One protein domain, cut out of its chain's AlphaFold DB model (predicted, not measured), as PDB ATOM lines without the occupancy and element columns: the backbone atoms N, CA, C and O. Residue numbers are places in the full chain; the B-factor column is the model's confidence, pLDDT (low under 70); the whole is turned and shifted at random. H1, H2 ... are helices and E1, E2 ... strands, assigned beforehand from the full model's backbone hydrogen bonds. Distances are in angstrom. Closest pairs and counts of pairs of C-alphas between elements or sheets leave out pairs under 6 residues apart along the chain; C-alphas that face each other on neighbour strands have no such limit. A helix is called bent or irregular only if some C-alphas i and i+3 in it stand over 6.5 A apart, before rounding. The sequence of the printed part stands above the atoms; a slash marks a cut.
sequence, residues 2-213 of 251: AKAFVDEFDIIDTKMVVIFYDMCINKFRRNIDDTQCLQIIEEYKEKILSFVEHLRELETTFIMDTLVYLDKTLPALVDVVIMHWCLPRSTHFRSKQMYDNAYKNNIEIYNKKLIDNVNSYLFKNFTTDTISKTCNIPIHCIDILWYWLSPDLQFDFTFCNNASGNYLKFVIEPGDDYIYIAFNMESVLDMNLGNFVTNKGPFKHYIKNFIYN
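This is residues 2 to 213 of the 251 residues of an uncharacterized protein of viral metagenome (UniProt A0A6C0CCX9). A body of crossed helices, with H2, H4, H5 and H8 packed round the short helix H6, has at one end of its longest axis a small twisted sheet of three strands, E1, E2 and E3. H1 lies at the other end of that axis, while H10 and H11 lie towards the sheet's end. The printed part has 212 residues, with nine named helices, then three strands, then two more helices; the sheet, in the order E1, E2, E3, is antiparallel, and the class is mostly helix. The whole is compact, with a radius of gyration of the C-alphas of 17.6 A and spans of 49 by 42 by 36 A.

H1, residues 2 to 9, begins with C-alpha 2 at (135.652, 160.945, 183.232). H2 is residues 14 to 26, 17.8 A long, H3 residues 28 to 31, and H4 residues 35 to 57, 33.5 A. H5 is residues 60 to 73, 20.0 A, and H6 residues 75 to 84. H7, residues 96 to 115, 26.5 A, has a kink of 44 degrees near residue 109 and is irregular, with C-alphas 109 and 112 7.1 A apart. H8 is residues 121 to 133, 18.1 A. H9, residues 139 to 149, is irregular, with C-alphas 140 and 143 7.0 A apart. E1 is residues 157 to 162, E2 165 to 171, 18.0 A, and E3 178 to 182. H10 is residues 185 to 190; H11, residues 203 to 212, ends with C-alpha 212 at (175.104, 179.186, 169.889).

H6 is the hub and touches five helices. H2 touches it at a steep tilt of 49 degrees, closest C-alphas Tyr 21 and Val 80, 6.2 A. Residues 48 to 52 of H4 touch it, Val 52 to Val 81, 6.4 A. H5 and H6 form a helical hairpin, closest C-alphas Leu 67 and Val 78, 6.1 A. H8 touches H6 about perpendicular, 86 degrees, Asp 79 to Phe 126, 5.7 A; H9 only just touches it, only at their ends, with 3 pairs of C-alphas within 8 A. H1 touches H5, Ala 2 to Thr 66, 4.9 A. H7 touches H9, Ile 115 to Ile 144, 6.7 A. H11 only just touches H9, with 3 pairs. H3 and H10 touch no helix. E1, E2 and E3 form a meander, each strand the antiparallel neighbour of the one before; N 160 and O 167, 3.0 A, and N 170 and O 179, 2.8 A, are within hydrogen-bond range. Every O i to N i+4 pair is within range in H2, H5, H8, H10 and H11, but 3 of 4 in H1, 18 of 19 in H4, 5 of 6 in H6, 13 of 16 in H7 and 5 of 7 in H9; H3 is too short for one.

The C-alphas farthest apart, of Ala 4 and Asn 213, are 51.3 A apart. The printed part has no cut. The links H6 to H7 and H10 to H11 are long. Mean pLDDT of the printed part is 70.6, and 93 residues are under 70, among them residues 142 to 213.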
ATOM      1  N   ALA A   2     134.342 160.815 182.568       89.06
ATOM      2  CA  ALA A   2     135.652 160.945 183.232       89.06
ATOM      3  C   ALA A   2     135.771 160.180 184.568       89.06
ATOM      4  O   ALA A   2     136.700 159.407 184.747       89.06
ATOM      5  N   LYS A   3     134.783 160.312 185.469       91.12
ATOM      6  CA  LYS A   3     134.736 159.540 186.723       91.12
ATOM      7  C   LYS A   3     134.816 158.025 186.502       91.12
ATOM      8  O   LYS A   3     135.635 157.371 187.122       91.12
ATOM      9  N   ALA A   4     133.982 157.487 185.612       90.44
ATOM     10  CA  ALA A   4     133.946 156.049 185.347       90.44
ATOM     11  C   ALA A   4     135.272 155.542 184.761       90.44
ATOM     12  O   ALA A   4     135.716 154.464 185.130       90.44
ATOM     13  N   PHE A   5     135.914 156.346 183.907       92.31
ATOM     14  CA  PHE A   5     137.254 156.061 183.401       92.31
ATOM     15  C   PHE A   5     138.286 156.037 184.533       92.31
ATOM     16  O   PHE A   5     139.030 155.081 184.646       92.31
ATOM     17  N   VAL A   6     138.310 157.040 185.416       91.94
ATOM     18  CA  VAL A   6     139.252 157.073 186.553       91.94
ATOM     19  C   VAL A   6     139.034 155.903 187.517       91.94
ATOM     20  O   VAL A   6     140.008 155.299 187.966       91.94
ATOM     21  N   ASP A   7     137.775 155.571 187.809       90.31
ATOM     22  CA  ASP A   7     137.408 154.485 188.722       90.31
ATOM     23  C   ASP A   7     137.894 153.110 188.205       90.31
ATOM     24  O   ASP A   7     138.187 152.232 189.011       90.31
ATOM     25  N   GLU A   8     138.046 152.925 186.886       91.50
ATOM     26  CA  GLU A   8     138.554 151.682 186.275       91.50
ATOM     27  C   GLU A   8     140.022 151.391 186.630       91.50
ATOM     28  O   GLU A   8     140.411 150.232 186.758       91.50
ATOM     29  N   PHE A   9     140.841 152.430 186.820       90.38
ATOM     30  CA  PHE A   9     142.278 152.270 187.068       90.38
ATOM     31  C   PHE A   9     142.637 152.172 188.553       90.38
ATOM     32  O   PHE A   9     143.795 151.890 188.867       90.38
ATOM     33  N   ASP A  10     141.680 152.404 189.459       89.19
ATOM     34  CA  ASP A  10     141.886 152.317 190.912       89.19
ATOM     35  C   ASP A  10     143.115 153.129 191.390       89.19
ATOM     36  O   ASP A  10     143.993 152.650 192.110       89.19
ATOM     37  N   ILE A  11     143.212 154.375 190.908       89.88
ATOM     38  CA  ILE A  11     144.338 155.287 191.189       89.88
ATOM     39  C   ILE A  11     144.050 156.297 192.306       89.88
ATOM     40  O   ILE A  11     144.964 156.996 192.746       89.88
ATOM     41  N   ILE A  12     142.800 156.401 192.767       89.69
ATOM     42  CA  ILE A  12     142.407 157.342 193.823       89.69
ATOM     43  C   ILE A  12     142.754 156.746 195.191       89.69
ATOM     44  O   ILE A  12     141.922 156.149 195.866       89.69
ATOM     45  N   ASP A  13     143.996 156.957 195.610       88.75
ATOM     46  CA  ASP A  13     144.470 156.671 196.961       88.75
ATOM     47  C   ASP A  13     145.254 157.880 197.473       88.75
ATOM     48  O   ASP A  13     146.377 158.149 197.050       88.75
ATOM     49  N   THR A  14     144.652 158.634 198.395       86.62
ATOM     50  CA  THR A  14     145.246 159.866 198.927       86.62
ATOM     51  C   THR A  14     146.622 159.633 199.546       86.62
ATOM     52  O   THR A  14     147.514 160.456 199.356       86.62
ATOM     53  N   LYS A  15     146.822 158.530 200.277       84.94
ATOM     54  CA  LYS A  15     148.101 158.266 200.947       84.94
ATOM     55  C   LYS A  15     149.170 157.926 199.920       84.94
ATOM     56  O   LYS A  15     150.264 158.483 199.977       84.94
ATOM     57  N   MET A  16     148.837 157.058 198.969       86.06
ATOM     58  CA  MET A  16     149.777 156.642 197.932       86.06
ATOM     59  C   MET A  16     150.122 157.780 196.976       86.06
ATOM     60  O   MET A  16     151.295 157.935 196.653       86.06
ATOM     61  N   VAL A  17     149.160 158.631 196.593       85.38
ATOM     62  CA  VAL A  17     149.439 159.832 195.788       85.38
ATOM     63  C   VAL A  17     150.395 160.763 196.506       85.38
ATOM     64  O   VAL A  17     151.344 161.219 195.883       85.38
ATOM     65  N   VAL A  18     150.175 161.051 197.792       82.00
ATOM     66  CA  VAL A  18     151.049 161.963 198.546       82.00
ATOM     67  C   VAL A  18     152.464 161.399 198.637       82.00
ATOM     68  O   VAL A  18     153.413 162.095 198.288       82.00
ATOM     69  N   ILE A  19     152.611 160.120 199.004       80.81
ATOM     70  CA  ILE A  19     153.920 159.452 199.066       80.81
ATOM     71  C   ILE A  19     154.598 159.472 197.693       80.81
ATOM     72  O   ILE A  19     155.782 159.790 197.579       80.81
ATOM     73  N   PHE A  20     153.860 159.147 196.634       81.44
ATOM     74  CA  PHE A  20     154.411 159.076 195.290       81.44
ATOM     75  C   PHE A  20     154.780 160.458 194.739       81.44
ATOM     76  O   PHE A  20     155.839 160.618 194.130       81.44
ATOM     77  N   TYR A  21     153.957 161.471 194.999       81.19
ATOM     78  CA  TYR A  21     154.248 162.861 194.674       81.19
ATOM     79  C   TYR A  21     155.511 163.332 195.399       81.19
ATOM     80  O   TYR A  21     156.442 163.783 194.734       81.19
ATOM     81  N   ASP A  22     155.615 163.094 196.711       76.00
ATOM     82  CA  ASP A  22     156.812 163.375 197.514       76.00
ATOM     83  C   ASP A  22     158.059 162.674 196.952       76.00
ATOM     84  O   ASP A  22     159.148 163.251 196.911       76.00
ATOM     85  N   MET A  23     157.919 161.450 196.439       73.69
ATOM     86  CA  MET A  23     159.008 160.748 195.754       73.69
ATOM     87  C   MET A  23     159.446 161.404 194.456       73.69
ATOM     88  O   MET A  23     160.654 161.437 194.192       73.69
ATOM     89  N   CYS A  24     158.505 161.932 193.679       73.00
ATOM     90  CA  CYS A  24     158.803 162.669 192.457       73.00
ATOM     91  C   CYS A  24     159.579 163.948 192.776       73.00
ATOM     92  O   CYS A  24     160.617 164.207 192.165       73.00
ATOM     93  N   ILE A  25     159.124 164.704 193.777       70.12
ATOM     94  CA  ILE A  25     159.647 166.040 194.069       70.12
ATOM     95  C   ILE A  25     160.922 166.020 194.939       70.12
ATOM     96  O   ILE A  25     161.836 166.815 194.701       70.12
ATOM     97  N   ASN A  26     161.062 165.080 195.882       64.88
ATOM     98  CA  ASN A  26     162.131 165.087 196.898       64.88
ATOM     99  C   ASN A  26     163.218 164.018 196.704       64.88
ATOM    100  O   ASN A  26     164.082 163.859 197.566       64.88
ATOM    101  N   LYS A  27     163.205 163.245 195.605       57.31
ATOM    102  CA  LYS A  27     164.081 162.058 195.431       57.31
ATOM    103  C   LYS A  27     163.955 161.057 196.599       57.31
ATOM    104  O   LYS A  27     164.894 160.309 196.886       57.31
ATOM    105  N   PHE A  28     162.783 161.020 197.240       48.81
ATOM    106  CA  PHE A  28     162.489 160.296 198.487       48.81
ATOM    107  C   PHE A  28     162.757 158.781 198.400       48.81
ATOM    108  O   PHE A  28     163.055 158.139 199.403       48.81
ATOM    109  N   ARG A  29     162.776 158.213 197.182       49.97
ATOM    110  CA  ARG A  29     163.063 156.790 196.910       49.97
ATOM    111  C   ARG A  29     164.400 156.286 197.470       49.97
ATOM    112  O   ARG A  29     164.555 155.085 197.628       49.97
ATOM    113  N   ARG A  30     165.369 157.166 197.759       48.19
ATOM    114  CA  ARG A  30     166.667 156.768 198.338       48.19
ATOM    115  C   ARG A  30     166.617 156.425 199.832       48.19
ATOM    116  O   ARG A  30     167.585 155.850 200.308       48.19
ATOM    117  N   ASN A  31     165.532 156.756 200.536       50.91
ATOM    118  CA  ASN A  31     165.446 156.663 201.999       50.91
ATOM    119  C   ASN A  31     164.442 155.602 202.498       50.91
ATOM    120  O   ASN A  31     164.122 155.584 203.684       50.91
ATOM    121  N   ILE A  32     163.902 154.760 201.609       60.72
ATOM    122  CA  ILE A  32     162.960 153.690 201.973       60.72
ATOM    123  C   ILE A  32     163.730 152.366 201.998       60.72
ATOM    124  O   ILE A  32     164.011 151.801 200.942       60.72
ATOM    125  N   ASP A  33     164.041 151.876 203.199       61.19
ATOM    126  CA  ASP A  33     164.751 150.602 203.407       61.19
ATOM    127  C   ASP A  33     163.813 149.378 203.419       61.19
ATOM    128  O   ASP A  33     164.268 148.233 203.416       61.19
ATOM    129  N   ASP A  34     162.494 149.594 203.418       76.25
ATOM    130  CA  ASP A  34     161.500 148.520 203.438       76.25
ATOM    131  C   ASP A  34     161.133 148.059 202.017       76.25
ATOM    132  O   ASP A  34     160.445 148.746 201.253       76.25
ATOM    133  N   THR A  35     161.575 146.846 201.676       72.94
ATOM    134  CA  THR A  35     161.307 146.185 200.392       72.94
ATOM    135  C   THR A  35     159.810 146.021 200.099       72.94
ATOM    136  O   THR A  35     159.416 146.132 198.938       72.94
ATOM    137  N   GLN A  36     158.961 145.780 201.105       71.12
ATOM    138  CA  GLN A  36     157.511 145.662 200.903       71.12
ATOM    139  C   GLN A  36     156.895 147.022 200.578       71.12
ATOM    140  O   GLN A  36     156.089 147.130 199.655       71.12
ATOM    141  N   CYS A  37     157.325 148.085 201.262       74.94
ATOM    142  CA  CYS A  37     156.899 149.443 200.926       74.94
ATOM    143  C   CYS A  37     157.312 149.829 199.500       74.94
ATOM    144  O   CYS A  37     156.511 150.407 198.767       74.94
ATOM    145  N   LEU A  38     158.529 149.474 199.074       75.75
ATOM    146  CA  LEU A  38     158.983 149.715 197.701       75.75
ATOM    147  C   LEU A  38     158.131 148.972 196.663       75.75
ATOM    148  O   LEU A  38     157.830 149.547 195.619       75.75
ATOM    149  N   GLN A  39     157.717 147.733 196.940       80.75
ATOM    150  CA  GLN A  39     156.844 146.963 196.046       80.75
ATOM    151  C   GLN A  39     155.475 147.627 195.872       80.75
ATOM    152  O   GLN A  39     155.057 147.857 194.740       80.75
ATOM    153  N   ILE A  40     154.827 148.019 196.973       82.62
ATOM    154  CA  ILE A  40     153.515 148.687 196.951       82.62
ATOM    155  C   ILE A  40     153.579 150.001 196.156       82.62
ATOM    156  O   ILE A  40     152.678 150.328 195.383       82.62
ATOM    157  N   ILE A  41     154.667 150.756 196.309       82.38
ATOM    158  CA  ILE A  41     154.877 152.002 195.570       82.38
ATOM    159  C   ILE A  41     155.082 151.744 194.073       82.38
ATOM    160  O   ILE A  41     154.534 152.482 193.253       82.38
ATOM    161  N   GLU A  42     155.857 150.725 193.690       83.12
ATOM    162  CA  GLU A  42     156.023 150.388 192.272       83.12
ATOM    163  C   GLU A  42     154.715 149.899 191.642       83.12
ATOM    164  O   GLU A  42     154.413 150.292 190.519       83.12
ATOM    165  N   GLU A  43     153.904 149.117 192.357       86.44
ATOM    166  CA  GLU A  43     152.572 148.717 191.888       86.44
ATOM    167  C   GLU A  43     151.675 149.935 191.651       86.44
ATOM    168  O   GLU A  43     151.048 150.057 190.596       86.44
ATOM    169  N   TYR A  44     151.660 150.875 192.597       89.31
ATOM    170  CA  TYR A  44     150.898 152.111 192.463       89.31
ATOM    171  C   TYR A  44     151.372 152.955 191.272       89.31
ATOM    172  O   TYR A  44     150.569 153.416 190.458       89.31
ATOM    173  N   LYS A  45     152.688 153.094 191.104       87.00
ATOM    174  CA  LYS A  45     153.289 153.765 189.949       87.00
ATOM    175  C   LYS A  45     152.895 153.101 188.627       87.00
ATOM    176  O   LYS A  45     152.619 153.805 187.659       87.00
ATOM    177  N   GLU A  46     152.848 151.774 188.558       88.56
ATOM    178  CA  GLU A  46     152.423 151.062 187.348       88.56
ATOM    179  C   GLU A  46     150.939 151.290 187.025       88.56
ATOM    180  O   GLU A  46     150.601 151.406 185.844       88.56
ATOM    181  N   LYS A  47     150.063 151.433 188.033       91.25
ATOM    182  CA  LYS A  47     148.665 151.857 187.819       91.25
ATOM    183  C   LYS A  47     148.596 153.260 187.217       91.25
ATOM    184  O   LYS A  47     147.891 153.464 186.230       91.25
ATOM    185  N   ILE A  48     149.374 154.205 187.753       92.50
ATOM    186  CA  ILE A  48     149.469 155.577 187.228       92.50
ATOM    187  C   ILE A  48     149.964 155.587 185.784       92.50
ATOM    188  O   ILE A  48     149.356 156.236 184.937       92.50
ATOM    189  N   LEU A  49     151.037 154.857 185.479       91.00
ATOM    190  CA  LEU A  49     151.566 154.790 184.118       91.00
ATOM    191  C   LEU A  49     150.543 154.176 183.160       91.00
ATOM    192  O   LEU A  49     150.326 154.726 182.087       91.00
ATOM    193  N   SER A  50     149.851 153.110 183.571       92.19
ATOM    194  CA  SER A  50     148.759 152.525 182.787       92.19
ATOM    195  C   SER A  50     147.644 153.541 182.526       92.19
ATOM    196  O   SER A  50     147.208 153.694 181.389       92.19
ATOM    197  N   PHE A  51     147.213 154.275 183.552       95.44
ATOM    198  CA  PHE A  51     146.209 155.328 183.420       95.44
ATOM    199  C   PHE A  51     146.643 156.420 182.436       95.44
ATOM    200  O   PHE A  51     145.885 156.775 181.536       95.44
ATOM    201  N   VAL A  52     147.874 156.924 182.565       95.00
ATOM    202  CA  VAL A  52     148.431 157.959 181.681       95.00
ATOM    203  C   VAL A  52     148.510 157.471 180.236       95.00
ATOM    204  O   VAL A  52     148.153 158.218 179.325       95.00
ATOM    205  N   GLU A  53     148.949 156.228 180.020       93.44
ATOM    206  CA  GLU A  53     149.034 155.615 178.691       93.44
ATOM    207  C   GLU A  53     147.675 155.574 177.993       93.44
ATOM    208  O   GLU A  53     147.587 155.980 176.838       93.44
ATOM    209  N   HIS A  54     146.615 155.180 178.699       94.88
ATOM    210  CA  HIS A  54     145.272 155.147 178.122       94.88
ATOM    211  C   HIS A  54     144.703 156.558 177.952       94.88
ATOM    212  O   HIS A  54     144.136 156.878 176.910       94.88
ATOM    213  N   LEU A  55     144.889 157.437 178.942       95.75
ATOM    214  CA  LEU A  55     144.352 158.797 178.915       95.75
ATOM    215  C   LEU A  55     144.896 159.602 177.731       95.75
ATOM    216  O   LEU A  55     144.129 160.267 177.037       95.75
ATOM    217  N   ARG A  56     146.206 159.546 177.467       93.19
ATOM    218  CA  ARG A  56     146.841 160.350 176.406       93.19
ATOM    219  C   ARG A  56     146.450 159.928 174.988       93.19
ATOM    220  O   ARG A  56     146.626 160.715 174.051       93.19
ATOM    221  N   GLU A  57     145.906 158.726 174.815       92.81
ATOM    222  CA  GLU A  57     145.357 158.250 173.541       92.81
ATOM    223  C   GLU A  57     143.967 158.823 173.244       92.81
ATOM    224  O   GLU A  57     143.577 158.901 172.081       92.81
ATOM    225  N   LEU A  58     143.260 159.325 174.259       94.19
ATOM    226  CA  LEU A  58     141.924 159.897 174.111       94.19
ATOM    227  C   LEU A  58     141.946 161.309 173.508       94.19
ATOM    228  O   LEU A  58     142.989 161.962 173.363       94.19
ATOM    229  N   GLU A  59     140.758 161.785 173.143       93.56
ATOM    230  CA  GLU A  59     140.549 163.139 172.638       93.56
ATOM    231  C   GLU A  59     140.924 164.199 173.677       93.56
ATOM    232  O   GLU A  59     140.679 164.048 174.876       93.56
ATOM    233  N   THR A  60     141.482 165.315 173.207       91.44
ATOM    234  CA  THR A  60     141.979 166.405 174.058       91.44
ATOM    235  C   THR A  60     140.918 166.939 175.023       91.44
ATOM    236  O   THR A  60     141.221 167.208 176.181       91.44
ATOM    237  N   THR A  61     139.665 167.053 174.582       92.38
ATOM    238  CA  THR A  61     138.549 167.489 175.437       92.38
ATOM    239  C   THR A  61     138.320 166.529 176.601       92.38
ATOM    240  O   THR A  61     138.213 166.963 177.745       92.38
ATOM    241  N   PHE A  62     138.341 165.221 176.335       95.38
ATOM    242  CA  PHE A  62     138.179 164.196 177.362       95.38
ATOM    243  C   PHE A  62     139.355 164.166 178.341       95.38
ATOM    244  O   PHE A  62     139.158 163.988 179.547       95.38
ATOM    245  N   ILE A  63     140.576 164.372 177.837       95.25
ATOM    246  CA  ILE A  63     141.771 164.513 178.672       95.25
ATOM    247  C   ILE A  63     141.562 165.649 179.673       95.25
ATOM    248  O   ILE A  63     141.699 165.437 180.876       95.25
ATOM    249  N   MET A  64     141.163 166.831 179.197       94.56
ATOM    250  CA  MET A  64     140.960 167.992 180.063       94.56
ATOM    251  C   MET A  64     139.814 167.786 181.060       94.56
ATOM    252  O   MET A  64     139.987 168.096 182.237       94.56
ATOM    253  N   ASP A  65     138.690 167.201 180.642       95.44
ATOM    254  CA  ASP A  65     137.583 166.860 181.546       95.44
ATOM    255  C   ASP A  65     138.027 165.898 182.657       95.44
ATOM    256  O   ASP A  65     137.615 166.027 183.814       95.44
ATOM    257  N   THR A  66     138.901 164.949 182.318       96.62
ATOM    258  CA  THR A  66     139.481 164.004 183.276       96.62
ATOM    259  C   THR A  66     140.406 164.710 184.255       96.62
ATOM    260  O   THR A  66     140.259 164.519 185.460       96.62
ATOM    261  N   LEU A  67     141.300 165.584 183.784       95.75
ATOM    262  CA  LEU A  67     142.180 166.354 184.666       95.75
ATOM    263  C   LEU A  67     141.393 167.288 185.599       95.75
ATOM    264  O   LEU A  67     141.717 167.375 186.777       95.75
ATOM    265  N   VAL A  68     140.318 167.925 185.122       95.44
ATOM    266  CA  VAL A  68     139.429 168.755 185.960       95.44
ATOM    267  C   VAL A  68     138.702 167.916 187.016       95.44
ATOM    268  O   VAL A  68     138.467 168.382 188.130       95.44
ATOM    269  N   TYR A  69     138.318 166.682 186.688       96.44
ATOM    270  CA  TYR A  69     137.745 165.766 187.671       96.44
ATOM    271  C   TYR A  69     138.775 165.350 188.732       96.44
ATOM    272  O   TYR A  69     138.455 165.349 189.923       96.44
ATOM    273  N   LEU A  70     140.006 165.035 188.313       95.38
ATOM    274  CA  LEU A  70     141.100 164.708 189.223       95.38
ATOM    275  C   LEU A  70     141.427 165.883 190.144       95.38
ATOM    276  O   LEU A  70     141.547 165.666 191.341       95.38
ATOM    277  N   ASP A  71     141.466 167.112 189.634       94.31
ATOM    278  CA  ASP A  71     141.710 168.316 190.438       94.31
ATOM    279  C   ASP A  71     140.685 168.484 191.567       94.31
ATOM    280  O   ASP A  71     141.034 168.716 192.717       94.31
ATOM    281  N   LYS A  72     139.401 168.244 191.278       93.75
ATOM    282  CA  LYS A  72     138.337 168.298 192.294       93.75
ATOM    283  C   LYS A  72     138.409 167.172 193.324       93.75
ATOM    284  O   LYS A  72     137.837 167.308 194.404       93.75
ATOM    285  N   THR A  73     139.034 166.052 192.973       93.00
ATOM    286  CA  THR A  73     139.042 164.836 193.795       93.00
ATOM    287  C   THR A  73     140.316 164.739 194.628       93.00
ATOM    288  O   THR A  73     140.264 164.477 195.827       93.00
ATOM    289  N   LEU A  74     141.466 164.934 193.986       91.06
ATOM    290  CA  LEU A  74     142.799 164.803 194.550       91.06
ATOM    291  C   LEU A  74     143.806 165.603 193.692       91.06
ATOM    292  O   LEU A  74     144.449 165.020 192.817       91.06
ATOM    293  N   PRO A  75     143.980 166.918 193.937       89.31
ATOM    294  CA  PRO A  75     144.798 167.804 193.099       89.31
ATOM    295  C   PRO A  75     146.220 167.305 192.824       89.31
ATOM    296  O   PRO A  75     146.682 167.348 191.690       89.31
ATOM    297  N   ALA A  76     146.894 166.735 193.830       87.69
ATOM    298  CA  ALA A  76     148.255 166.208 193.682       87.69
ATOM    299  C   ALA A  76     148.377 165.117 192.597       87.69
ATOM    300  O   ALA A  76     149.446 164.919 192.020       87.69
ATOM    301  N   LEU A  77     147.283 164.418 192.279       91.38
ATOM    302  CA  LEU A  77     147.258 163.419 191.218       91.38
ATOM    303  C   LEU A  77     147.334 164.055 189.821       91.38
ATOM    304  O   LEU A  77     147.885 163.442 188.911       91.38
ATOM    305  N   VAL A  78     146.844 165.287 189.648       93.00
ATOM    306  CA  VAL A  78     147.006 166.049 188.399       93.00
ATOM    307  C   VAL A  78     148.487 166.299 188.138       93.00
ATOM    308  O   VAL A  78     148.974 165.995 187.051       93.00
ATOM    309  N   ASP A  79     149.222 166.761 189.149       88.31
ATOM    310  CA  ASP A  79     150.661 166.999 189.034       88.31
ATOM    311  C   ASP A  79     151.418 165.708 188.705       88.31
ATOM    312  O   ASP A  79     152.280 165.690 187.824       88.31
ATOM    313  N   VAL A  80     151.074 164.603 189.377       89.56
ATOM    314  CA  VAL A  80     151.643 163.278 189.098       89.56
ATOM    315  C   VAL A  80     151.393 162.874 187.644       89.56
ATOM    316  O   VAL A  80     152.331 162.440 186.973       89.56
ATOM    317  N   VAL A  81     150.171 163.045 187.136       92.81
ATOM    318  CA  VAL A  81     149.816 162.742 185.741       92.81
ATOM    319  C   VAL A  81     150.618 163.606 184.766       92.81
ATOM    320  O   VAL A  81     151.169 163.072 183.805       92.81
ATOM    321  N   ILE A  82     150.749 164.911 185.028       90.50
ATOM    322  CA  ILE A  82     151.540 165.829 184.193       90.50
ATOM    323  C   ILE A  82     153.014 165.409 184.171       90.50
ATOM    324  O   ILE A  82     153.600 165.314 183.096       90.50
ATOM    325  N   MET A  83     153.605 165.093 185.329       85.94
ATOM    326  CA  MET A  83     155.002 164.652 185.441       85.94
ATOM    327  C   MET A  83     155.280 163.298 184.773       85.94
ATOM    328  O   MET A  83     156.427 163.001 184.434       85.94
ATOM    329  N   HIS A  84     154.256 162.461 184.601       89.94
ATOM    330  CA  HIS A  84     154.386 161.137 183.989       89.94
ATOM    331  C   HIS A  84     153.893 161.084 182.547       89.94
ATOM    332  O   HIS A  84     154.043 160.045 181.910       89.94
ATOM    333  N   TRP A  85     153.371 162.188 182.008       91.75
ATOM    334  CA  TRP A  85     152.656 162.228 180.732       91.75
ATOM    335  C   TRP A  85     153.397 161.530 179.589       91.75
ATOM    336  O   TRP A  85     152.836 160.722 178.840       91.75
ATOM    337  N   CYS A  86     154.694 161.813 179.482       87.25
ATOM    338  CA  CYS A  86     155.532 161.259 178.429       87.25
ATOM    339  C   CYS A  86     156.274 159.982 178.841       87.25
ATOM    340  O   CYS A  86     156.804 159.295 177.967       87.25
ATOM    341  N   LEU A  87     156.323 159.628 180.129       86.31
ATOM    342  CA  LEU A  87     157.109 158.489 180.601       86.31
ATOM    343  C   LEU A  87     156.513 157.166 180.085       86.31
ATOM    344  O   LEU A  87     155.309 156.942 180.205       86.31
ATOM    345  N   PRO A  88     157.323 156.293 179.462       83.19
ATOM    346  CA  PRO A  88     156.882 154.961 179.078       83.19
ATOM    347  C   PRO A  88     157.021 153.990 180.266       83.19
ATOM    348  O   PRO A  88     157.782 154.240 181.204       83.19
ATOM    349  N   ARG A  89     156.327 152.849 180.236       80.75
ATOM    350  CA  ARG A  89     156.449 151.826 181.290       80.75
ATOM    351  C   ARG A  89     157.830 151.191 181.322       80.75
ATOM    352  O   ARG A  89     158.241 150.508 180.386       80.75
ATOM    353  N   SER A  90     158.545 151.363 182.432       71.19
ATOM    354  CA  SER A  90     159.913 150.850 182.587       71.19
ATOM    355  C   SER A  90     160.026 149.336 182.399       71.19
ATOM    356  O   SER A  90     161.045 148.855 181.908       71.19
ATOM    357  N   THR A  91     158.974 148.588 182.732       67.38
ATOM    358  CA  THR A  91     158.918 147.120 182.658       67.38
ATOM    359  C   THR A  91     158.897 146.568 181.228       67.38
ATOM    360  O   THR A  91     159.159 145.383 181.027       67.38
ATOM    361  N   HIS A  92     158.638 147.401 180.215       71.44
ATOM    362  CA  HIS A  92     158.540 146.972 178.815       71.44
ATOM    363  C   HIS A  92     159.860 147.029 178.040       71.44
ATOM    364  O   HIS A  92     159.923 146.575 176.895       71.44
ATOM    365  N   PHE A  93     160.937 147.541 178.642       75.06
ATOM    366  CA  PHE A  93     162.181 147.803 177.924       75.06
ATOM    367  C   PHE A  93     163.350 147.000 178.478       75.06
ATOM    368  O   PHE A  93     163.631 146.991 179.672       75.06
ATOM    369  N   ARG A  94     164.080 146.347 177.569       75.94
ATOM    370  CA  ARG A  94     165.262 145.530 177.894       75.94
ATOM    371  C   ARG A  94     166.551 146.344 178.006       75.94
ATOM    372  O   ARG A  94     167.589 145.800 178.364       75.94
ATOM    373  N   SER A  95     166.509 147.633 177.668       77.88
ATOM    374  CA  SER A  95     167.647 148.536 177.796       77.88
ATOM    375  C   SER A  95     167.194 149.976 178.009       77.88
ATOM    376  O   SER A  95     166.113 150.382 177.573       77.88
ATOM    377  N   LYS A  96     168.073 150.770 178.629       73.44
ATOM    378  CA  LYS A  96     167.881 152.214 178.798       73.44
ATOM    379  C   LYS A  96     167.681 152.924 177.454       73.44
ATOM    380  O   LYS A  96     166.809 153.770 177.338       73.44
ATOM    381  N   GLN A  97     168.421 152.522 176.422       77.44
ATOM    382  CA  GLN A  97     168.298 153.112 175.088       77.44
ATOM    383  C   GLN A  97     166.893 152.931 174.495       77.44
ATOM    384  O   GLN A  97     166.361 153.854 173.883       77.44
ATOM    385  N   MET A  98     166.274 151.758 174.673       79.00
ATOM    386  CA  MET A  98     164.910 151.525 174.187       79.00
ATOM    387  C   MET A  98     163.886 152.359 174.958       79.00
ATOM    388  O   MET A  98     162.998 152.941 174.340       79.00
ATOM    389  N   TYR A  99     164.045 152.450 176.282       82.31
ATOM    390  CA  TYR A  99     163.220 153.312 177.126       82.31
ATOM    391  C   TYR A  99     163.325 154.778 176.689       82.31
ATOM    392  O   TYR A  99     162.309 155.426 176.458       82.31
ATOM    393  N   ASP A 100     164.546 155.284 176.504       74.56
ATOM    394  CA  ASP A 100     164.796 156.669 176.102       74.56
ATOM    395  C   ASP A 100     164.203 156.964 174.715       74.56
ATOM    396  O   ASP A 100     163.648 158.038 174.498       74.56
ATOM    397  N   ASN A 101     164.261 156.013 173.778       78.81
ATOM    398  CA  ASN A 101     163.626 156.157 172.467       78.81
ATOM    399  C   ASN A 101     162.093 156.183 172.562       78.81
ATOM    400  O   ASN A 101     161.459 157.020 171.925       78.81
ATOM    401  N   ALA A 102     161.490 155.311 173.373       83.44
ATOM    402  CA  ALA A 102     160.046 155.326 173.596       83.44
ATOM    403  C   ALA A 102     159.592 156.620 174.285       83.44
ATOM    404  O   ALA A 102     158.592 157.215 173.893       83.44
ATOM    405  N   TYR A 103     160.366 157.101 175.258       83.00
ATOM    406  CA  TYR A 103     160.131 158.377 175.920       83.00
ATOM    407  C   TYR A 103     160.161 159.541 174.922       83.00
ATOM    408  O   TYR A 103     159.243 160.357 174.916       83.00
ATOM    409  N   LYS A 104     161.150 159.584 174.019       74.50
ATOM    410  CA  LYS A 104     161.214 160.587 172.941       74.50
ATOM    411  C   LYS A 104     159.985 160.534 172.035       74.50
ATOM    412  O   LYS A 104     159.355 161.565 171.821       74.50
ATOM    413  N   ASN A 105     159.602 159.343 171.580       82.94
ATOM    414  CA  ASN A 105     158.415 159.168 170.744       82.94
ATOM    415  C   ASN A 105     157.146 159.660 171.455       82.94
ATOM    416  O   ASN A 105     156.336 160.363 170.857       82.94
ATOM    417  N   ASN A 106     156.989 159.359 172.747       86.25
ATOM    418  CA  ASN A 106     155.847 159.838 173.522       86.25
ATOM    419  C   ASN A 106     155.811 161.368 173.620       86.25
ATOM    420  O   ASN A 106     154.729 161.953 173.600       86.25
ATOM    421  N   ILE A 107     156.966 162.031 173.726       78.44
ATOM    422  CA  ILE A 107     157.020 163.497 173.720       78.44
ATOM    423  C   ILE A 107     156.552 164.041 172.369       78.44
ATOM    424  O   ILE A 107     155.707 164.935 172.331       78.44
ATOM    425  N   GLU A 108     157.067 163.494 171.270       77.94
ATOM    426  CA  GLU A 108     156.706 163.934 169.920       77.94
ATOM    427  C   GLU A 108     155.209 163.749 169.630       77.94
ATOM    428  O   GLU A 108     154.587 164.628 169.035       77.94
ATOM    429  N   ILE A 109     154.618 162.643 170.093       84.31
ATOM    430  CA  ILE A 109     153.216 162.299 169.825       84.31
ATOM    431  C   ILE A 109     152.256 163.024 170.777       84.31
ATOM    432  O   ILE A 109     151.257 163.596 170.335       84.31
ATOM    433  N   TYR A 110     152.523 163.002 172.086       86.12
ATOM    434  CA  TYR A 110     151.515 163.343 173.095       86.12
ATOM    435  C   TYR A 110     151.741 164.684 173.789       86.12
ATOM    436  O   TYR A 110     150.781 165.243 174.325       86.12
ATOM    437  N   ASN A 111     152.960 165.238 173.799       81.50
ATOM    438  CA  ASN A 111     153.240 166.451 174.581       81.50
ATOM    439  C   ASN A 111     152.471 167.671 174.053       81.50
ATOM    440  O   ASN A 111     152.040 168.530 174.819       81.50
ATOM    441  N   LYS A 112     152.216 167.705 172.738       78.19
ATOM    442  CA  LYS A 112     151.432 168.768 172.107       78.19
ATOM    443  C   LYS A 112     150.033 168.911 172.716       78.19
ATOM    444  O   LYS A 112     149.576 170.034 172.892       78.19
ATOM    445  N   LYS A 113     149.383 167.805 173.107       84.88
ATOM    446  CA  LYS A 113     148.044 167.844 173.719       84.88
ATOM    447  C   LYS A 113     148.035 168.626 175.040       84.88
ATOM    448  O   LYS A 113     147.073 169.343 175.294       84.88
ATOM    449  N   LEU A 114     149.095 168.538 175.853       82.12
ATOM    450  CA  LEU A 114     149.216 169.351 177.071       82.12
ATOM    451  C   LEU A 114     149.576 170.803 176.746       82.12
ATOM    452  O   LEU A 114     148.947 171.716 177.274       82.12
ATOM    453  N   ILE A 115     150.546 171.022 175.851       74.12
ATOM    454  CA  ILE A 115     151.016 172.368 175.483       74.12
ATOM    455  C   ILE A 115     149.889 173.209 174.876       74.12
ATOM    456  O   ILE A 115     149.726 174.369 175.244       74.12
ATOM    457  N   ASP A 116     149.076 172.636 173.992       76.06
ATOM    458  CA  ASP A 116     147.957 173.354 173.371       76.06
ATOM    459  C   ASP A 116     146.904 173.793 174.415       76.06
ATOM    460  O   ASP A 116     146.157 174.743 174.184       76.06
ATOM    461  N   ASN A 117     146.889 173.160 175.595       80.12
ATOM    462  CA  ASN A 117     146.002 173.478 176.717       80.12
ATOM    463  C   ASN A 117     146.719 174.168 177.885       80.12
ATOM    464  O   ASN A 117     146.119 174.326 178.950       80.12
ATOM    465  N   VAL A 118     147.963 174.624 177.694       77.19
ATOM    466  CA  VAL A 118     148.805 175.193 178.758       77.19
ATOM    467  C   VAL A 118     148.147 176.374 179.477       77.19
ATOM    468  O   VAL A 118     148.411 176.589 180.648       77.19
ATOM    469  N   ASN A 119     147.217 177.077 178.822       74.88
ATOM    470  CA  ASN A 119     146.427 178.175 179.394       74.88
ATOM    471  C   ASN A 119     145.436 177.764 180.495       74.88
ATOM    472  O   ASN A 119     144.856 178.633 181.146       74.88
ATOM    473  N   SER A 120     145.188 176.468 180.689       83.75
ATOM    474  CA  SER A 120     144.291 175.996 181.740       83.75
ATOM    475  C   SER A 120     144.841 176.315 183.134       83.75
ATOM    476  O   SER A 120     146.043 176.209 183.384       83.75
ATOM    477  N   TYR A 121     143.941 176.632 184.072       85.94
ATOM    478  CA  TYR A 121     144.286 176.868 185.479       85.94
ATOM    479  C   TYR A 121     145.001 175.668 186.118       85.94
ATOM    480  O   TYR A 121     145.812 175.854 187.013       85.94
ATOM    481  N   LEU A 122     144.751 174.452 185.618       88.50
ATOM    482  CA  LEU A 122     145.415 173.229 186.067       88.50
ATOM    483  C   LEU A 122     146.935 173.319 185.907       88.50
ATOM    484  O   LEU A 122     147.679 173.012 186.834       88.50
ATOM    485  N   PHE A 123     147.404 173.798 184.752       84.12
ATOM    486  CA  PHE A 123     148.834 173.957 184.503       84.12
ATOM    487  C   PHE A 123     149.410 175.142 185.273       84.12
ATOM    488  O   PHE A 123     150.547 175.066 185.720       84.12
ATOM    489  N   LYS A 124     148.633 176.209 185.491       80.50
ATOM    490  CA  LYS A 124     149.041 177.307 186.379       80.50
ATOM    491  C   LYS A 124     149.256 176.830 187.819       80.50
ATOM    492  O   LYS A 124     150.242 177.204 188.453       80.50
ATOM    493  N   ASN A 125     148.342 176.008 188.330       82.12
ATOM    494  CA  ASN A 125     148.435 175.443 189.673       82.12
ATOM    495  C   ASN A 125     149.640 174.509 189.767       82.12
ATOM    496  O   ASN A 125     150.487 174.716 190.629       82.12
ATOM    497  N   PHE A 126     149.778 173.577 188.816       83.75
ATOM    498  CA  PHE A 126     150.937 172.689 188.720       83.75
ATOM    499  C   PHE A 126     152.258 173.466 188.769       83.75
ATOM    500  O   PHE A 126     153.150 173.110 189.533       83.75
ATOM    501  N   THR A 127     152.404 174.535 187.978       72.06
ATOM    502  CA  THR A 127     153.657 175.301 187.932       72.06
ATOM    503  C   THR A 127     153.920 176.056 189.231       72.06
ATOM    504  O   THR A 127     155.024 175.958 189.761       72.06
ATOM    505  N   THR A 128     152.915 176.740 189.784       68.81
ATOM    506  CA  THR A 128     153.038 177.488 191.048       68.81
ATOM    507  C   THR A 128     153.412 176.558 192.205       68.81
ATOM    508  O   THR A 128     154.385 176.800 192.923       68.81
ATOM    509  N   ASP A 129     152.690 175.446 192.343       69.12
ATOM    510  CA  ASP A 129     152.872 174.499 193.436       69.12
ATOM    511  C   ASP A 129     154.180 173.724 193.306       69.12
ATOM    512  O   ASP A 129     154.937 173.636 194.274       69.12
ATOM    513  N   THR A 130     154.479 173.191 192.120       66.12
ATOM    514  CA  THR A 130     155.669 172.356 191.920       66.12
ATOM    515  C   THR A 130     156.943 173.164 192.137       66.12
ATOM    516  O   THR A 130     157.855 172.677 192.797       66.12
ATOM    517  N   ILE A 131     156.997 174.415 191.668       61.47
ATOM    518  CA  ILE A 131     158.160 175.292 191.868       61.47
ATOM    519  C   ILE A 131     158.338 175.652 193.341       61.47
ATOM    520  O   ILE A 131     159.461 175.627 193.841       61.47
ATOM    521  N   SER A 132     157.245 175.955 194.047       58.81
ATOM    522  CA  SER A 132     157.312 176.286 195.475       58.81
ATOM    523  C   SER A 132     157.801 175.116 196.338       58.81
ATOM    524  O   SER A 132     158.393 175.333 197.394       58.81
ATOM    525  N   LYS A 133     157.575 173.874 195.886       63.62
ATOM    526  CA  LYS A 133     157.884 172.648 196.634       63.62
ATOM    527  C   LYS A 133     159.191 171.985 196.197       63.62
ATOM    528  O   LYS A 133     159.806 171.293 197.005       63.62
ATOM    529  N   THR A 134     159.628 172.141 194.942       60.62
ATOM    530  CA  THR A 134     160.822 171.458 194.424       60.62
ATOM    531  C   THR A 134     161.463 172.099 193.191       60.62
ATOM    532  O   THR A 134     160.828 172.718 192.346       60.62
ATOM    533  N   CYS A 135     162.764 171.843 193.044       54.44
ATOM    534  CA  CYS A 135     163.563 172.141 191.855       54.44
ATOM    535  C   CYS A 135     163.774 170.911 190.937       54.44
ATOM    536  O   CYS A 135     164.576 170.961 190.002       54.44
ATOM    537  N   ASN A 136     163.113 169.777 191.211       59.28
ATOM    538  CA  ASN A 136     163.274 168.525 190.464       59.28
ATOM    539  C   ASN A 136     162.015 168.219 189.640       59.28
ATOM    540  O   ASN A 136     161.119 167.524 190.110       59.28
ATOM    541  N   ILE A 137     161.965 168.707 188.400       65.00
ATOM    542  CA  ILE A 137     160.825 168.494 187.497       65.00
ATOM    543  C   ILE A 137     161.301 167.738 186.247       65.00
ATOM    544  O   ILE A 137     162.399 168.021 185.751       65.00
ATOM    545  N   PRO A 138     160.527 166.768 185.717       68.12
ATOM    546  CA  PRO A 138     160.867 166.103 184.467       68.12
ATOM    547  C   PRO A 138     161.057 167.093 183.317       68.12
ATOM    548  O   PRO A 138     160.298 168.044 183.141       68.12
ATOM    549  N   ILE A 139     162.059 166.822 182.481       63.28
ATOM    550  CA  ILE A 139     162.468 167.713 181.388       63.28
ATOM    551  C   ILE A 139     161.333 168.054 180.405       63.28
ATOM    552  O   ILE A 139     161.291 169.164 179.885       63.28
ATOM    553  N   HIS A 140     160.390 167.135 180.167       71.00
ATOM    554  CA  HIS A 140     159.272 167.365 179.246       71.00
ATOM    555  C   HIS A 140     158.250 168.389 179.768       71.00
ATOM    556  O   HIS A 140     157.500 168.951 178.975       71.00
ATOM    557  N   CYS A 141     158.246 168.675 181.074       74.38
ATOM    558  CA  CYS A 141     157.376 169.681 181.680       74.38
ATOM    559  C   CYS A 141     157.966 171.101 181.615       74.38
ATOM    560  O   CYS A 141     157.285 172.053 181.991       74.38
ATOM    561  N   ILE A 142     159.216 171.276 181.161       69.56
ATOM    562  CA  ILE A 142     159.886 172.587 181.177       69.56
ATOM    563  C   ILE A 142     159.130 173.625 180.344       69.56
ATOM    564  O   ILE A 142     159.024 174.773 180.769       69.56
ATOM    565  N   ASP A 143     158.561 173.238 179.201       61.75
ATOM    566  CA  ASP A 143     157.797 174.169 178.364       61.75
ATOM    567  C   ASP A 143     156.539 174.692 179.083       61.75
ATOM    568  O   ASP A 143     156.204 175.871 178.961       61.75
ATOM    569  N   ILE A 144     155.888 173.846 179.893       69.62
ATOM    570  CA  ILE A 144     154.723 174.214 180.712       69.62
ATOM    571  C   ILE A 144     155.137 175.202 181.810       69.62
ATOM    572  O   ILE A 144     154.484 176.230 181.983       69.62
ATOM    573  N   LEU A 145     156.241 174.922 182.516       68.00
ATOM    574  CA  LEU A 145     156.796 175.827 183.530       68.00
ATOM    575  C   LEU A 145     157.131 177.181 182.922       68.00
ATOM    576  O   LEU A 145     156.702 178.217 183.415       68.00
ATOM    577  N   TRP A 146     157.871 177.172 181.819       65.00
ATOM    578  CA  TRP A 146     158.328 178.395 181.190       65.00
ATOM    579  C   TRP A 146     157.165 179.257 180.696       65.00
ATOM    580  O   TRP A 146     157.205 180.477 180.853       65.00
ATOM    581  N   TYR A 147     156.125 178.645 180.119       64.19
ATOM    582  CA  TYR A 147     154.934 179.363 179.668       64.19
ATOM    583  C   TYR A 147     154.350 180.242 180.781       64.19
ATOM    584  O   TYR A 147     154.128 181.432 180.563       64.19
ATOM    585  N   TRP A 148     154.171 179.672 181.975       64.81
ATOM    586  CA  TRP A 148     153.574 180.359 183.120       64.81
ATOM    587  C   TRP A 148     154.534 181.273 183.877       64.81
ATOM    588  O   TRP A 148     154.089 182.257 184.451       64.81
ATOM    589  N   LEU A 149     155.836 180.989 183.855       61.97
ATOM    590  CA  LEU A 149     156.848 181.811 184.522       61.97
ATOM    591  C   LEU A 149     157.241 183.057 183.722       61.97
ATOM    592  O   LEU A 149     157.544 184.096 184.298       61.97
ATOM    593  N   SER A 150     157.256 182.967 182.392       56.41
ATOM    594  CA  SER A 150     157.783 184.033 181.531       56.41
ATOM    595  C   SER A 150     157.093 185.409 181.614       56.41
ATOM    596  O   SER A 150     157.792 186.393 181.379       56.41
ATOM    597  N   PRO A 151     155.782 185.543 181.917       52.91
ATOM    598  CA  PRO A 151     155.129 186.853 181.975       52.91
ATOM    599  C   PRO A 151     155.439 187.651 183.248       52.91
ATOM    600  O   PRO A 151     155.508 188.876 183.184       52.91
ATOM    601  N   ASP A 152     155.619 186.967 184.380       45.19
ATOM    602  CA  ASP A 152     155.742 187.594 185.705       45.19
ATOM    603  C   ASP A 152     157.201 187.793 186.134       45.19
ATOM    604  O   ASP A 152     157.487 188.494 187.104       45.19
ATOM    605  N   LEU A 153     158.141 187.195 185.405       44.88
ATOM    606  CA  LEU A 153     159.547 187.209 185.764       44.88
ATOM    607  C   LEU A 153     160.357 187.988 184.727       44.88
ATOM    608  O   LEU A 153     160.657 187.512 183.630       44.88
ATOM    609  N   GLN A 154     160.749 189.208 185.103       40.03
ATOM    610  CA  GLN A 154     161.849 189.916 184.453       40.03
ATOM    611  C   GLN A 154     163.155 189.208 184.827       40.03
ATOM    612  O   GLN A 154     163.805 189.549 185.809       40.03
ATOM    613  N   PHE A 155     163.501 188.148 184.101       46.38
ATOM    614  CA  PHE A 155     164.654 187.330 184.456       46.38
ATOM    615  C   PHE A 155     165.968 187.898 183.924       46.38
ATOM    616  O   PHE A 155     166.232 187.830 182.723       46.38
ATOM    617  N   ASP A 156     166.852 188.271 184.848       40.28
ATOM    618  CA  ASP A 156     168.279 188.007 184.688       40.28
ATOM    619  C   ASP A 156     168.535 186.557 185.121       40.28
ATOM    620  O   ASP A 156     168.531 186.202 186.302       40.28
ATOM    621  N   PHE A 157     168.701 185.670 184.145       47.75
ATOM    622  CA  PHE A 157     169.079 184.282 184.387       47.75
ATOM    623  C   PHE A 157     170.600 184.160 184.414       47.75
ATOM    624  O   PHE A 157     171.322 184.797 183.648       47.75
ATOM    625  N   THR A 158     171.110 183.281 185.269       48.66
ATOM    626  CA  THR A 158     172.523 182.898 185.236       48.66
ATOM    627  C   THR A 158     172.612 181.406 184.988       48.66
ATOM    628  O   THR A 158     172.089 180.598 185.754       48.66
ATOM    629  N   PHE A 159     173.280 181.015 183.907       49.06
ATOM    630  CA  PHE A 159     173.667 179.623 183.756       49.06
ATOM    631  C   PHE A 159     174.797 179.317 184.732       49.06
ATOM    632  O   PHE A 159     175.838 179.977 184.728       49.06
ATOM    633  N   CYS A 160     174.593 178.301 185.557       50.25
ATOM    634  CA  CYS A 160     175.589 177.851 186.501       50.25
ATOM    635  C   CYS A 160     176.057 176.457 186.099       50.25
ATOM    636  O   CYS A 160     175.284 175.498 186.054       50.25
ATOM    637  N   ASN A 161     177.352 176.367 185.824       43.41
ATOM    638  CA  ASN A 161     178.061 175.114 185.644       43.41
ATOM    639  C   ASN A 161     179.196 175.084 186.658       43.41
ATOM    640  O   ASN A 161     180.179 175.816 186.546       43.41
ATOM    641  N   ASN A 162     179.015 174.259 187.677       51.25
ATOM    642  CA  ASN A 162     179.992 174.037 188.727       51.25
ATOM    643  C   ASN A 162     180.136 172.531 188.976       51.25
ATOM    644  O   ASN A 162     179.477 171.708 188.339       51.25
ATOM    645  N   ALA A 163     180.995 172.157 189.925       44.50
ATOM    646  CA  ALA A 163     181.219 170.755 190.284       44.50
ATOM    647  C   ALA A 163     179.935 170.007 190.708       44.50
ATOM    648  O   ALA A 163     179.914 168.779 190.711       44.50
ATOM    649  N   SER A 164     178.867 170.732 191.053       45.69
ATOM    650  CA  SER A 164     177.581 170.188 191.490       45.69
ATOM    651  C   SER A 164     176.596 169.925 190.340       45.69
ATOM    652  O   SER A 164     175.577 169.276 190.569       45.69
ATOM    653  N   GLY A 165     176.887 170.370 189.108       51.69
ATOM    654  CA  GLY A 165     176.091 170.083 187.909       51.69
ATOM    655  C   GLY A 165     175.788 171.306 187.036       51.69
ATOM    656  O   GLY A 165     176.308 172.399 187.256       51.69
ATOM    657  N   ASN A 166     174.929 171.100 186.031       51.38
ATOM    658  CA  ASN A 166     174.429 172.152 185.143       51.38
ATOM    659  C   ASN A 166     173.008 172.551 185.558       51.38
ATOM    660  O   ASN A 166     172.126 171.688 185.643       51.38
ATOM    661  N   TYR A 167     172.779 173.842 185.783       57.94
ATOM    662  CA  TYR A 167     171.455 174.371 186.096       57.94
ATOM    663  C   TYR A 167     171.265 175.807 185.596       57.94
ATOM    664  O   TYR A 167     172.222 176.554 185.381       57.94
ATOM    665  N   LEU A 168     170.006 176.200 185.421       57.16
ATOM    666  CA  LEU A 168     169.597 177.587 185.215       57.16
ATOM    667  C   LEU A 168     169.227 178.172 186.568       57.16
ATOM    668  O   LEU A 168     168.330 177.643 187.215       57.16
ATOM    669  N   LYS A 169     169.916 179.234 186.981       57.03
ATOM    670  CA  LYS A 169     169.591 180.030 188.162       57.03
ATOM    671  C   LYS A 169     168.663 181.173 187.753       57.03
ATOM    672  O   LYS A 169     169.011 181.959 186.872       57.03
ATOM    673  N   PHE A 170     167.527 181.275 188.422       56.91
ATOM    674  CA  PHE A 170     166.569 182.365 188.318       56.91
ATOM    675  C   PHE A 170     166.691 183.222 189.563       56.91
ATOM    676  O   PHE A 170     166.485 182.705 190.652       56.91
ATOM    677  N   VAL A 171     167.033 184.495 189.422       55.31
ATOM    678  CA  VAL A 171     167.056 185.420 190.558       55.31
ATOM    679  C   VAL A 171     165.635 185.952 190.745       55.31
ATOM    680  O   VAL A 171     165.108 186.579 189.829       55.31
ATOM    681  N   ILE A 172     164.998 185.638 191.878       52.97
ATOM    682  CA  ILE A 172     163.660 186.153 192.220       52.97
ATOM    683  C   ILE A 172     163.799 187.583 192.759       52.97
ATOM    684  O   ILE A 172     163.081 188.478 192.323       52.97
ATOM    685  N   GLU A 173     164.778 187.806 193.640       51.00
ATOM    686  CA  GLU A 173     165.162 189.123 194.153       51.00
ATOM    687  C   GLU A 173     166.693 189.281 194.149       51.00
ATOM    688  O   GLU A 173     167.414 188.305 194.395       51.00
ATOM    689  N   PRO A 174     167.239 190.483 193.885       49.53
ATOM    690  CA  PRO A 174     168.677 190.718 193.941       49.53
ATOM    691  C   PRO A 174     169.171 190.589 195.390       49.53
ATOM    692  O   PRO A 174     169.043 191.520 196.178       49.53
ATOM    693  N   GLY A 175     169.738 189.441 195.756       49.16
ATOM    694  CA  GLY A 175     170.281 189.257 197.102       49.16
ATOM    695  C   GLY A 175     170.503 187.806 197.471       49.16
ATOM    696  O   GLY A 175     171.651 187.410 197.605       49.16
ATOM    697  N   ASP A 176     169.437 187.010 197.568       50.22
ATOM    698  CA  ASP A 176     169.540 185.672 198.173       50.22
ATOM    699  C   ASP A 176     168.585 184.620 197.582       50.22
ATOM    700  O   ASP A 176     168.950 183.444 197.526       50.22
ATOM    701  N   ASP A 177     167.427 185.011 197.041       49.69
ATOM    702  CA  ASP A 177     166.428 184.042 196.581       49.69
ATOM    703  C   ASP A 177     166.574 183.695 195.101       49.69
ATOM    704  O   ASP A 177     166.437 184.533 194.200       49.69
ATOM    705  N   TYR A 178     166.843 182.413 194.841       53.47
ATOM    706  CA  TYR A 178     166.927 181.893 193.489       53.47
ATOM    707  C   TYR A 178     166.324 180.502 193.312       53.47
ATOM    708  O   TYR A 178     166.527 179.597 194.117       53.47
ATOM    709  N   ILE A 179     165.649 180.304 192.178       53.62
ATOM    710  CA  ILE A 179     165.201 178.984 191.718       53.62
ATOM    711  C   ILE A 179     166.329 178.406 190.875       53.62
ATOM    712  O   ILE A 179     166.913 179.117 190.058       53.62
ATOM    713  N   TYR A 180     166.649 177.124 191.031       53.66
ATOM    714  CA  TYR A 180     167.539 176.443 190.097       53.66
ATOM    715  C   TYR A 180     166.798 175.329 189.362       53.66
ATOM    716  O   TYR A 180     166.196 174.461 189.976       53.66
ATOM    717  N   ILE A 181     166.862 175.315 188.033       54.94
ATOM    718  CA  ILE A 181     166.370 174.190 187.230       54.94
ATOM    719  C   ILE A 181     167.584 173.415 186.747       54.94
ATOM    720  O   ILE A 181     168.316 173.882 185.874       54.94
ATOM    721  N   ALA A 182     167.820 172.245 187.337       50.88
ATOM    722  CA  ALA A 182     168.878 171.344 186.901       50.88
ATOM    723  C   ALA A 182     168.439 170.576 185.650       50.88
ATOM    724  O   ALA A 182     167.329 170.049 185.589       50.88
ATOM    725  N   PHE A 183     169.323 170.460 184.663       51.84
ATOM    726  CA  PHE A 183     169.058 169.668 183.463       51.84
ATOM    727  C   PHE A 183     170.282 168.868 183.054       51.84
ATOM    728  O   PHE A 183     171.430 169.307 183.141       51.84
ATOM    729  N   ASN A 184     170.014 167.668 182.550       51.25
ATOM    730  CA  ASN A 184     171.021 166.887 181.863       51.25
ATOM    731  C   ASN A 184     171.112 167.378 180.411       51.25
ATOM    732  O   ASN A 184     170.260 167.045 179.591       51.25
ATOM    733  N   MET A 185     172.148 168.161 180.102       49.97
ATOM    734  CA  MET A 185     172.378 168.701 178.757       49.97
ATOM    735  C   MET A 185     172.485 167.618 177.678       49.97
ATOM    736  O   MET A 185     171.971 167.814 176.583       49.97
ATOM    737  N   GLU A 186     173.085 166.467 177.984       46.22
ATOM    738  CA  GLU A 186     173.168 165.335 177.054       46.22
ATOM    739  C   GLU A 186     171.765 164.818 176.713       46.22
ATOM    740  O   GLU A 186     171.424 164.655 175.548       46.22
ATOM    741  N   SER A 187     170.893 164.697 177.719       48.94
ATOM    742  CA  SER A 187     169.491 164.310 177.522       48.94
ATOM    743  C   SER A 187     168.680 165.358 176.753       48.94
ATOM    744  O   SER A 187     167.930 164.988 175.857       48.94
ATOM    745  N   VAL A 188     168.844 166.655 177.049       50.41
ATOM    746  CA  VAL A 188     168.172 167.754 176.320       50.41
ATOM    747  C   VAL A 188     168.492 167.678 174.822       50.41
ATOM    748  O   VAL A 188     167.599 167.781 173.979       50.41
ATOM    749  N   LEU A 189     169.772 167.484 174.499       48.44
ATOM    750  CA  LEU A 189     170.289 167.452 173.135       48.44
ATOM    751  C   LEU A 189     169.904 166.159 172.402       48.44
ATOM    752  O   LEU A 189     169.481 166.206 171.247       48.44
ATOM    753  N   ASP A 190     169.994 165.014 173.079       47.94
ATOM    754  CA  ASP A 190     169.658 163.711 172.507       47.94
ATOM    755  C   ASP A 190     168.159 163.525 172.273       47.94
ATOM    756  O   ASP A 190     167.769 162.752 171.393       47.94
ATOM    757  N   MET A 191     167.308 164.189 173.058       44.28
ATOM    758  CA  MET A 191     165.849 164.090 172.956       44.28
ATOM    759  C   MET A 191     165.249 164.944 171.835       44.28
ATOM    760  O   MET A 191     164.038 164.905 171.653       44.28
ATOM    761  N   ASN A 192     166.065 165.686 171.074       43.25
ATOM    762  CA  ASN A 192     165.618 166.531 169.958       43.25
ATOM    763  C   ASN A 192     164.433 167.456 170.321       43.25
ATOM    764  O   ASN A 192     163.602 167.804 169.478       43.25
ATOM    765  N   LEU A 193     164.347 167.853 171.595       42.78
ATOM    766  CA  LEU A 193     163.243 168.654 172.105       42.78
ATOM    767  C   LEU A 193     163.205 170.001 171.377       42.78
ATOM    768  O   LEU A 193     164.213 170.701 171.259       42.78
ATOM    769  N   GLY A 194     162.023 170.339 170.853       36.62
ATOM    770  CA  GLY A 194     161.718 171.631 170.245       36.62
ATOM    771  C   GLY A 194     161.426 171.645 168.738       36.62
ATOM    772  O   GLY A 194     161.524 172.698 168.109       36.62
ATOM    773  N   ASN A 195     161.047 170.542 168.101       36.25
ATOM    774  CA  ASN A 195     160.408 170.606 166.773       36.25
ATOM    775  C   ASN A 195     158.944 171.096 166.855       36.25
ATOM    776  O   ASN A 195     158.036 170.454 166.341       36.25
ATOM    777  N   PHE A 196     158.710 172.253 167.485       34.59
ATOM    778  CA  PHE A 196     157.388 172.873 167.568       34.59
ATOM    779  C   PHE A 196     157.350 174.229 166.863       34.59
ATOM    780  O   PHE A 196     158.224 175.078 167.026       34.59
ATOM    781  N   VAL A 197     156.301 174.395 166.056       34.88
ATOM    782  CA  VAL A 197     155.946 175.595 165.294       34.88
ATOM    783  C   VAL A 197     154.935 176.390 166.123       34.88
ATOM    784  O   VAL A 197     153.751 176.416 165.805       34.88
ATOM    785  N   THR A 198     155.354 176.987 167.237       35.16
ATOM    786  CA  THR A 198     154.526 177.981 167.938       35.16
ATOM    787  C   THR A 198     155.386 179.170 168.364       35.16
ATOM    788  O   THR A 198     156.451 179.027 168.955       35.16
ATOM    789  N   ASN A 199     154.924 180.382 168.046       36.84
ATOM    790  CA  ASN A 199     155.655 181.636 168.283       36.84
ATOM    791  C   ASN A 199     155.630 182.100 169.757       36.84
ATOM    792  O   ASN A 199     156.065 183.211 170.054       36.84
ATOM    793  N   LYS A 200     155.105 181.286 170.683       38.69
ATOM    794  CA  LYS A 200     154.981 181.597 172.118       38.69
ATOM    795  C   LYS A 200     155.238 180.343 172.964       38.69
ATOM    796  O   LYS A 200     154.311 179.732 173.481       38.69
ATOM    797  N   GLY A 201     156.513 179.964 173.045       41.00
ATOM    798  CA  GLY A 201     157.051 178.849 173.837       41.00
ATOM    799  C   GLY A 201     158.591 178.816 173.750       41.00
ATOM    800  O   GLY A 201     159.127 178.133 172.883       41.00
ATOM    801  N   PRO A 202     159.332 179.610 174.552       50.91
ATOM    802  CA  PRO A 202     160.718 180.014 174.289       50.91
ATOM    803  C   PRO A 202     161.841 179.121 174.834       50.91
ATOM    804  O   PRO A 202     162.987 179.485 174.591       50.91
ATOM    805  N   PHE A 203     161.619 177.992 175.521       47.44
ATOM    806  CA  PHE A 203     162.754 177.277 176.137       47.44
ATOM    807  C   PHE A 203     163.756 176.744 175.098       47.44
ATOM    808  O   PHE A 203     164.964 176.889 175.275       47.44
ATOM    809  N   LYS A 204     163.288 176.235 173.946       48.44
ATOM    810  CA  LYS A 204     164.180 175.827 172.842       48.44
ATOM    811  C   LYS A 204     164.863 177.008 172.163       48.44
ATOM    812  O   LYS A 204     166.040 176.913 171.846       48.44
ATOM    813  N   HIS A 205     164.148 178.103 171.885       45.50
ATOM    814  CA  HIS A 205     164.762 179.294 171.279       45.50
ATOM    815  C   HIS A 205     165.843 179.857 172.205       45.50
ATOM    816  O   HIS A 205     166.927 180.210 171.757       45.50
ATOM    817  N   TYR A 206     165.576 179.819 173.505       49.12
ATOM    818  CA  TYR A 206     166.482 180.209 174.564       49.12
ATOM    819  C   TYR A 206     167.691 179.263 174.700       49.12
ATOM    820  O   TYR A 206     168.816 179.741 174.614       49.12
ATOM    821  N   ILE A 207     167.508 177.935 174.786       48.84
ATOM    822  CA  ILE A 207     168.613 176.954 174.797       48.84
ATOM    823  C   ILE A 207     169.410 176.977 173.487       48.84
ATOM    824  O   ILE A 207     170.629 176.861 173.505       48.84
ATOM    825  N   LYS A 208     168.751 177.152 172.338       44.41
ATOM    826  CA  LYS A 208     169.413 177.289 171.037       44.41
ATOM    827  C   LYS A 208     170.266 178.556 171.021       44.41
ATOM    828  O   LYS A 208     171.455 178.471 170.737       44.41
ATOM    829  N   ASN A 209     169.705 179.701 171.398       43.50
ATOM    830  CA  ASN A 209     170.472 180.937 171.521       43.50
ATOM    831  C   ASN A 209     171.604 180.784 172.549       43.50
ATOM    832  O   ASN A 209     172.692 181.253 172.283       43.50
ATOM    833  N   PHE A 210     171.408 180.060 173.651       45.81
ATOM    834  CA  PHE A 210     172.421 179.748 174.666       45.81
ATOM    835  C   PHE A 210     173.568 178.854 174.149       45.81
ATOM    836  O   PHE A 210     174.728 179.194 174.352       45.81
ATOM    837  N   ILE A 211     173.279 177.758 173.432       41.59
ATOM    838  CA  ILE A 211     174.286 176.856 172.831       41.59
ATOM    839  C   ILE A 211     175.112 177.576 171.760       41.59
ATOM    840  O   ILE A 211     176.299 177.291 171.603       41.59
ATOM    841  N   TYR A 212     174.480 178.478 171.006       41.47
ATOM    842  CA  TYR A 212     175.104 179.186 169.889       41.47
ATOM    843  C   TYR A 212     175.618 180.589 170.248       41.47
ATOM    844  O   TYR A 212     176.242 181.216 169.394       41.47
ATOM    845  N   ASN A 213     175.393 181.089 171.468       42.31
ATOM    846  CA  ASN A 213     175.894 182.396 171.890       42.31
ATOM    847  C   ASN A 213     177.385 182.284 172.270       42.31
ATOM    848  O   ASN A 213     177.720 181.597 173.241       42.31
TER     849      ASN A 213